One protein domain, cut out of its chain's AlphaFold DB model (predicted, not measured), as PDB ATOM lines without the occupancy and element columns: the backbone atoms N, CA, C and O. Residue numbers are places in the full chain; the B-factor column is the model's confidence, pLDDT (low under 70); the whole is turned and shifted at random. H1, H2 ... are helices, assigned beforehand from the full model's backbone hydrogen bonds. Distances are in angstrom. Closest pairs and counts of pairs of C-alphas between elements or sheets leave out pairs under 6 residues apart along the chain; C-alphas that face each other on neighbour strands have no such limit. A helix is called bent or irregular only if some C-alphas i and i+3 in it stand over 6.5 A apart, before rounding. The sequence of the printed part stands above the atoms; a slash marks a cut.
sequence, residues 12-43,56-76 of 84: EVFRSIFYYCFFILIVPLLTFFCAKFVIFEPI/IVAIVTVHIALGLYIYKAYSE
ATOM      1  N   GLU A  12      49.155 -47.138 -20.557       78.94
ATOM      2  CA  GLU A  12      49.950 -46.503 -21.617       78.94
ATOM      3  C   GLU A  12      50.292 -47.473 -22.756       78.94
ATOM      4  O   GLU A  12      50.144 -47.118 -23.932       78.94
ATOM      5  N   VAL A  13      50.685 -48.709 -22.435       83.25
ATOM      6  CA  VAL A  13      50.967 -49.752 -23.434       83.25
ATOM      7  C   VAL A  13      49.699 -50.102 -24.209       83.25
ATOM      8  O   VAL A  13      49.713 -50.123 -25.444       83.25
ATOM      9  N   PHE A  14      48.581 -50.298 -23.508       83.56
ATOM     10  CA  PHE A  14      47.297 -50.595 -24.139       83.56
ATOM     11  C   PHE A  14      46.857 -49.463 -25.066       83.56
ATOM     12  O   PHE A  14      46.450 -49.707 -26.203       83.56
ATOM     13  N   ARG A  15      47.004 -48.211 -24.617       79.88
ATOM     14  CA  ARG A  15      46.703 -47.024 -25.420       79.88
ATOM     15  C   ARG A  15      47.583 -46.944 -26.665       79.88
ATOM     16  O   ARG A  15      47.063 -46.618 -27.728       79.88
ATOM     17  N   SER A  16      48.871 -47.261 -26.555       83.56
ATOM     18  CA  SER A  16      49.807 -47.275 -27.688       83.56
ATOM     19  C   SER A  16      49.417 -48.314 -28.742       83.56
ATOM     20  O   SER A  16      49.297 -47.992 -29.925       83.56
ATOM     21  N   ILE A  17      49.110 -49.540 -28.310       88.06
ATOM     22  CA  ILE A  17      48.662 -50.623 -29.198       88.06
ATOM     23  C   ILE A  17      47.323 -50.272 -29.843       88.06
ATOM     24  O   ILE A  17      47.152 -50.463 -31.047       88.06
ATOM     25  N   PHE A  18      46.383 -49.727 -29.070       85.62
ATOM     26  CA  PHE A  18      45.093 -49.287 -29.587       85.62
ATOM     27  C   PHE A  18      45.274 -48.199 -30.646       85.62
ATOM     28  O   PHE A  18      44.644 -48.261 -31.695       85.62
ATOM     29  N   TYR A  19      46.187 -47.249 -30.419       78.94
ATOM     30  CA  TYR A  19      46.509 -46.197 -31.380       78.94
ATOM     31  C   TYR A  19      47.137 -46.757 -32.654       78.94
ATOM     32  O   TYR A  19      46.747 -46.372 -33.752       78.94
ATOM     33  N   TYR A  20      48.068 -47.699 -32.522       77.12
ATOM     34  CA  TYR A  20      48.720 -48.350 -33.653       77.12
ATOM     35  C   TYR A  20      47.726 -49.180 -34.477       77.12
ATOM     36  O   TYR A  20      47.699 -49.093 -35.704       77.12
ATOM     37  N   CYS A  21      46.850 -49.921 -33.797       80.81
ATOM     38  CA  CYS A  21      45.768 -50.683 -34.410       80.81
ATOM     39  C   CYS A  21      44.798 -49.748 -35.141       80.81
ATOM     40  O   CYS A  21      44.528 -49.927 -36.326       80.81
ATOM     41  N   PHE A  22      44.348 -48.687 -34.473       81.19
ATOM     42  CA  PHE A  22      43.453 -47.702 -35.066       81.19
ATOM     43  C   PHE A  22      44.108 -46.996 -36.253       81.19
ATOM     44  O   PHE A  22      43.459 -46.826 -37.272       81.19
ATOM     45  N   PHE A  23      45.395 -46.656 -36.187       78.75
ATOM     46  CA  PHE A  23      46.133 -46.041 -37.291       78.75
ATOM     47  C   PHE A  23      46.236 -46.977 -38.505       78.75
ATOM     48  O   PHE A  23      45.901 -46.574 -39.617       78.75
ATOM     49  N   ILE A  24      46.596 -48.249 -38.298       75.75
ATOM     50  CA  ILE A  24      46.651 -49.260 -39.368       75.75
ATOM     51  C   ILE A  24      45.273 -49.517 -39.990       75.75
ATOM     52  O   ILE A  24      45.212 -49.884 -41.158       75.75
ATOM     53  N   LEU A  25      44.176 -49.313 -39.257       78.50
ATOM     54  CA  LEU A  25      42.818 -49.452 -39.790       78.50
ATOM     55  C   LEU A  25      42.305 -48.169 -40.459       78.50
ATOM     56  O   LEU A  25      41.743 -48.222 -41.549       78.50
ATOM     57  N   ILE A  26      42.514 -47.011 -39.836       75.31
ATOM     58  CA  ILE A  26      42.025 -45.706 -40.290       75.31
ATOM     59  C   ILE A  26      42.744 -45.257 -41.553       75.31
ATOM     60  O   ILE A  26      42.088 -44.761 -42.462       75.31
ATOM     61  N   VAL A  27      44.064 -45.430 -41.641       73.56
ATOM     62  CA  VAL A  27      44.841 -44.965 -42.797       73.56
ATOM     63  C   VAL A  27      44.387 -45.610 -44.119       73.56
ATOM     64  O   VAL A  27      44.093 -44.861 -45.061       73.56
ATOM     65  N   PRO A  28      44.247 -46.945 -44.239       66.75
ATOM     66  CA  PRO A  28      43.716 -47.554 -45.457       66.75
ATOM     67  C   PRO A  28      42.218 -47.278 -45.639       66.75
ATOM     68  O   PRO A  28      41.778 -47.119 -46.776       66.75
ATOM     69  N   LEU A  29      41.439 -47.152 -44.557       71.88
ATOM     70  CA  LEU A  29      40.003 -46.876 -44.636       71.88
ATOM     71  C   LEU A  29      39.701 -45.460 -45.156       71.88
ATOM     72  O   LEU A  29      38.863 -45.313 -46.046       71.88
ATOM     73  N   LEU A  30      40.405 -44.430 -44.667       71.50
ATOM     74  CA  LEU A  30      40.273 -43.044 -45.142       71.50
ATOM     75  C   LEU A  30      40.750 -42.901 -46.588       71.50
ATOM     76  O   LEU A  30      40.073 -42.271 -47.402       71.50
ATOM     77  N   THR A  31      41.900 -43.503 -46.909       67.81
ATOM     78  CA  THR A  31      42.467 -43.487 -48.266       67.81
ATOM     79  C   THR A  31      41.505 -44.145 -49.254       67.81
ATOM     80  O   THR A  31      41.265 -43.609 -50.335       67.81
ATOM     81  N   PHE A  32      40.888 -45.262 -48.861       65.94
ATOM     82  CA  PHE A  32      39.879 -45.950 -49.658       65.94
ATOM     83  C   PHE A  32      38.598 -45.126 -49.828       65.94
ATOM     84  O   PHE A  32      38.083 -45.046 -50.942       65.94
ATOM     85  N   PHE A  33      38.097 -44.483 -48.769       63.72
ATOM     86  CA  PHE A  33      36.902 -43.635 -48.852       63.72
ATOM     87  C   PHE A  33      37.121 -42.429 -49.768       63.72
ATOM     88  O   PHE A  33      36.279 -42.158 -50.623       63.72
ATOM     89  N   CYS A  34      38.273 -41.758 -49.655       64.69
ATOM     90  CA  CYS A  34      38.645 -40.667 -50.558       64.69
ATOM     91  C   CYS A  34      38.769 -41.155 -52.007       64.69
ATOM     92  O   CYS A  34      38.193 -40.555 -52.911       64.69
ATOM     93  N   ALA A  35      39.475 -42.266 -52.240       63.75
ATOM     94  CA  ALA A  35      39.670 -42.803 -53.584       63.75
ATOM     95  C   ALA A  35      38.354 -43.283 -54.217       63.75
ATOM     96  O   ALA A  35      38.102 -43.019 -55.390       63.75
ATOM     97  N   LYS A  36      37.481 -43.948 -53.448       59.00
ATOM     98  CA  LYS A  36      36.166 -44.392 -53.922       59.00
ATOM     99  C   LYS A  36      35.273 -43.195 -54.239       59.00
ATOM    100  O   LYS A  36      34.647 -43.226 -55.285       59.00
ATOM    101  N   PHE A  37      35.243 -42.146 -53.412       57.53
ATOM    102  CA  PHE A  37      34.448 -40.941 -53.691       57.53
ATOM    103  C   PHE A  37      34.873 -40.277 -55.013       57.53
ATOM    104  O   PHE A  37      34.036 -39.985 -55.859       57.53
ATOM    105  N   VAL A  38      36.184 -40.167 -55.257       56.34
ATOM    106  CA  VAL A  38      36.738 -39.550 -56.478       56.34
ATOM    107  C   VAL A  38      36.573 -40.428 -57.730       56.34
ATOM    108  O   VAL A  38      36.434 -39.900 -58.831       56.34
ATOM    109  N   ILE A  39      36.577 -41.761 -57.595       55.59
ATOM    110  CA  ILE A  39      36.546 -42.700 -58.736       55.59
ATOM    111  C   ILE A  39      35.134 -43.245 -59.034       55.59
ATOM    112  O   ILE A  39      34.844 -43.559 -60.187       55.59
ATOM    113  N   PHE A  40      34.226 -43.347 -58.053       52.75
ATOM    114  CA  PHE A  40      32.877 -43.897 -58.282       52.75
ATOM    115  C   PHE A  40      31.871 -42.896 -58.855       52.75
ATOM    116  O   PHE A  40      30.980 -43.333 -59.580       52.75
ATOM    117  N   GLU A  41      31.993 -41.595 -58.578       54.72
ATOM    118  CA  GLU A  41      31.105 -40.592 -59.187       54.72
ATOM    119  C   GLU A  41      31.250 -40.481 -60.720       54.72
ATOM    120  O   GLU A  41      30.220 -40.430 -61.392       54.72
ATOM    121  N   PRO A  42      32.456 -40.511 -61.326       54.53
ATOM    122  CA  PRO A  42      32.568 -40.345 -62.778       54.53
ATOM    123  C   PRO A  42      32.294 -41.611 -63.609       54.53
ATOM    124  O   PRO A  42      32.032 -41.490 -64.803       54.53
ATOM    125  N   ILE A  43      32.366 -42.819 -63.035       54.56
ATOM    126  CA  ILE A  43      32.353 -44.068 -63.829       54.56
ATOM    127  C   ILE A  43      31.017 -44.821 -63.720       54.56
ATOM    128  O   ILE A  43      30.619 -45.513 -64.656       54.56
ATOM    129  N   ILE A  56      33.009 -56.365 -55.440       76.62
ATOM    130  CA  ILE A  56      34.306 -56.885 -55.905       76.62
ATOM    131  C   ILE A  56      35.335 -55.757 -56.007       76.62
ATOM    132  O   ILE A  56      36.450 -55.894 -55.507       76.62
ATOM    133  N   VAL A  57      34.959 -54.619 -56.593       72.00
ATOM    134  CA  VAL A  57      35.837 -53.448 -56.696       72.00
ATOM    135  C   VAL A  57      36.205 -52.920 -55.314       72.00
ATOM    136  O   VAL A  57      37.362 -52.568 -55.094       72.00
ATOM    137  N   ALA A  58      35.273 -52.907 -54.356       73.12
ATOM    138  CA  ALA A  58      35.581 -52.520 -52.984       73.12
ATOM    139  C   ALA A  58      36.629 -53.451 -52.353       73.12
ATOM    140  O   ALA A  58      37.614 -52.965 -51.800       73.12
ATOM    141  N   ILE A  59      36.476 -54.769 -52.506       77.56
ATOM    142  CA  ILE A  59      37.428 -55.760 -51.981       77.56
ATOM    143  C   ILE A  59      38.800 -55.611 -52.655       77.56
ATOM    144  O   ILE A  59      39.816 -55.542 -51.964       77.56
ATOM    145  N   VAL A  60      38.855 -55.522 -53.987       80.19
ATOM    146  CA  VAL A  60      40.114 -55.383 -54.745       80.19
ATOM    147  C   VAL A  60      40.834 -54.088 -54.382       80.19
ATOM    148  O   VAL A  60      42.042 -54.097 -54.156       80.19
ATOM    149  N   THR A  61      40.104 -52.981 -54.258       71.50
ATOM    150  CA  THR A  61      40.708 -51.698 -53.886       71.50
ATOM    151  C   THR A  61      41.281 -51.749 -52.471       71.50
ATOM    152  O   THR A  61      42.371 -51.226 -52.253       71.50
ATOM    153  N   VAL A  62      40.619 -52.437 -51.529       74.62
ATOM    154  CA  VAL A  62      41.177 -52.694 -50.189       74.62
ATOM    155  C   VAL A  62      42.488 -53.480 -50.274       74.62
ATOM    156  O   VAL A  62      43.446 -53.115 -49.599       74.62
ATOM    157  N   HIS A  63      42.584 -54.504 -51.128       79.44
ATOM    158  CA  HIS A  63      43.815 -55.295 -51.276       79.44
ATOM    159  C   HIS A  63      44.964 -54.491 -51.897       79.44
ATOM    160  O   HIS A  63      46.092 -54.559 -51.412       79.44
ATOM    161  N   ILE A  64      44.685 -53.702 -52.938       75.75
ATOM    162  CA  ILE A  64      45.689 -52.841 -53.579       75.75
ATOM    163  C   ILE A  64      46.150 -51.744 -52.612       75.75
ATOM    164  O   ILE A  64      47.351 -51.516 -52.484       75.75
ATOM    165  N   ALA A  65      45.222 -51.106 -51.891       72.50
ATOM    166  CA  ALA A  65      45.540 -50.088 -50.894       72.50
ATOM    167  C   ALA A  65      46.347 -50.668 -49.726       72.50
ATOM    168  O   ALA A  65      47.312 -50.042 -49.301       72.50
ATOM    169  N   LEU A  66      46.009 -51.871 -49.248       67.75
ATOM    170  CA  LEU A  66      46.779 -52.580 -48.226       67.75
ATOM    171  C   LEU A  66      48.197 -52.897 -48.718       67.75
ATOM    172  O   LEU A  66      49.161 -52.624 -48.007       67.75
ATOM    173  N   GLY A  67      48.336 -53.415 -49.942       69.06
ATOM    174  CA  GLY A  67      49.637 -53.715 -50.543       69.06
ATOM    175  C   GLY A  67      50.515 -52.470 -50.704       69.06
ATOM    176  O   GLY A  67      51.678 -52.478 -50.305       69.06
ATOM    177  N   LEU A  68      49.944 -51.375 -51.216       70.62
ATOM    178  CA  LEU A  68      50.636 -50.089 -51.343       70.62
ATOM    179  C   LEU A  68      50.949 -49.460 -49.986       70.62
ATOM    180  O   LEU A  68      52.032 -48.915 -49.825       70.62
ATOM    181  N   TYR A  69      50.046 -49.544 -49.009       68.62
ATOM    182  CA  TYR A  69      50.262 -48.994 -47.672       68.62
ATOM    183  C   TYR A  69      51.365 -49.737 -46.926       68.62
ATOM    184  O   TYR A  69      52.255 -49.091 -46.384       68.62
ATOM    185  N   ILE A  70      51.370 -51.073 -46.954       70.31
ATOM    186  CA  ILE A  70      52.481 -51.868 -46.414       70.31
ATOM    187  C   ILE A  70      53.772 -51.483 -47.146       70.31
ATOM    188  O   ILE A  70      54.771 -51.197 -46.498       70.31
ATOM    189  N   TYR A  71      53.758 -51.363 -48.476       66.25
ATOM    190  CA  TYR A  71      54.940 -50.914 -49.218       66.25
ATOM    191  C   TYR A  71      55.417 -49.512 -48.800       66.25
ATOM    192  O   TYR A  71      56.619 -49.293 -48.674       66.25
ATOM    193  N   LYS A  72      54.500 -48.572 -48.545       64.44
ATOM    194  CA  LYS A  72      54.808 -47.197 -48.126       64.44
ATOM    195  C   LYS A  72      55.297 -47.136 -46.678       64.44
ATOM    196  O   LYS A  72      56.300 -46.486 -46.435       64.44
ATOM    197  N   ALA A  73      54.669 -47.870 -45.762       64.19
ATOM    198  CA  ALA A  73      55.074 -47.976 -44.361       64.19
ATOM    199  C   ALA A  73      56.427 -48.686 -44.196       64.19
ATOM    200  O   ALA A  73      57.190 -48.349 -43.299       64.19
ATOM    201  N   TYR A  74      56.756 -49.635 -45.078       60.28
ATOM    202  CA  TYR A  74      58.089 -50.241 -45.133       60.28
ATOM    203  C   TYR A  74      59.102 -49.396 -45.938       60.28
ATOM    204  O   TYR A  74      60.297 -49.467 -45.662       60.28
ATOM    205  N   SER A  75      58.654 -48.574 -46.897       60.78
ATOM    206  CA  SER A  75      59.496 -47.596 -47.623       60.78
ATOM    207  C   SER A  75      59.731 -46.302 -46.850       60.78
ATOM    208  O   SER A  75      60.586 -45.507 -47.235       60.78
ATOM    209  N   GLU A  76      58.997 -46.079 -45.770       54.16
ATOM    210  CA  GLU A  76      59.313 -45.113 -44.734       54.16
ATOM    211  C   GLU A  76      60.060 -45.889 -43.647       54.16
ATOM    212  O   GLU A  76      59.456 -46.233 -42.632       54.16
TER     213      GLU A  76
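AT A GLANCE: This is residues 12 to 43 and 56 to 76 of the 84 residues of an uncharacterized protein of Laodelphax striatellus (UniProt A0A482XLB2). Two helices cross as a skewed X: the long H1 makes the length of the whole, and the shorter H2 packs across its middle. Both ends of H1, residues 12 to 23 and 37 to 43, stick out free. The printed part has 53 residues with two named helices, H1 then H2, and no named strand; the class is all helix. It is loose, with a radius of gyration of the C-alphas of 13.4 A, and spans 46 by 21 by 18 A.

HOW THE PARTS SIT: Start with H1, residues 12 to 43, which has a kink of 25 degrees near residue 37. It is neither bent nor irregular, but only just: C-alphas 38 and 41 are 6.3 A apart. Look at its residues 28 to 32, which alone touch H2, residues 56 to 75, there with residues 61 to 69 alone. The closest C-alphas are those of Pro 28 and Ala 65, 6.3 A apart. The tilt is steep, 51 degrees, opposite ways. In H2 every O i to N i+4 pair is within hydrogen-bond range; in H1, 24 of 28 are.

IN THESE COORDINATES: Find C-alpha 12 at (49.950, -46.503, -21.617); from there H1 runs 45.8 A to C-alpha 43. H2 runs 28.1 A from C-alpha 56 to C-alpha 75 at (59.496, -47.596, -47.623).

THE WHOLE: Residues 44 to 55 are not printed, and C-alphas 43 and 56 are 15.2 A apart across this cut, which holds the link H1 to H2. The mean pLDDT of the printed part is 70.4, with 23 residues under 70, among them 31 to 43 and 71 to 76.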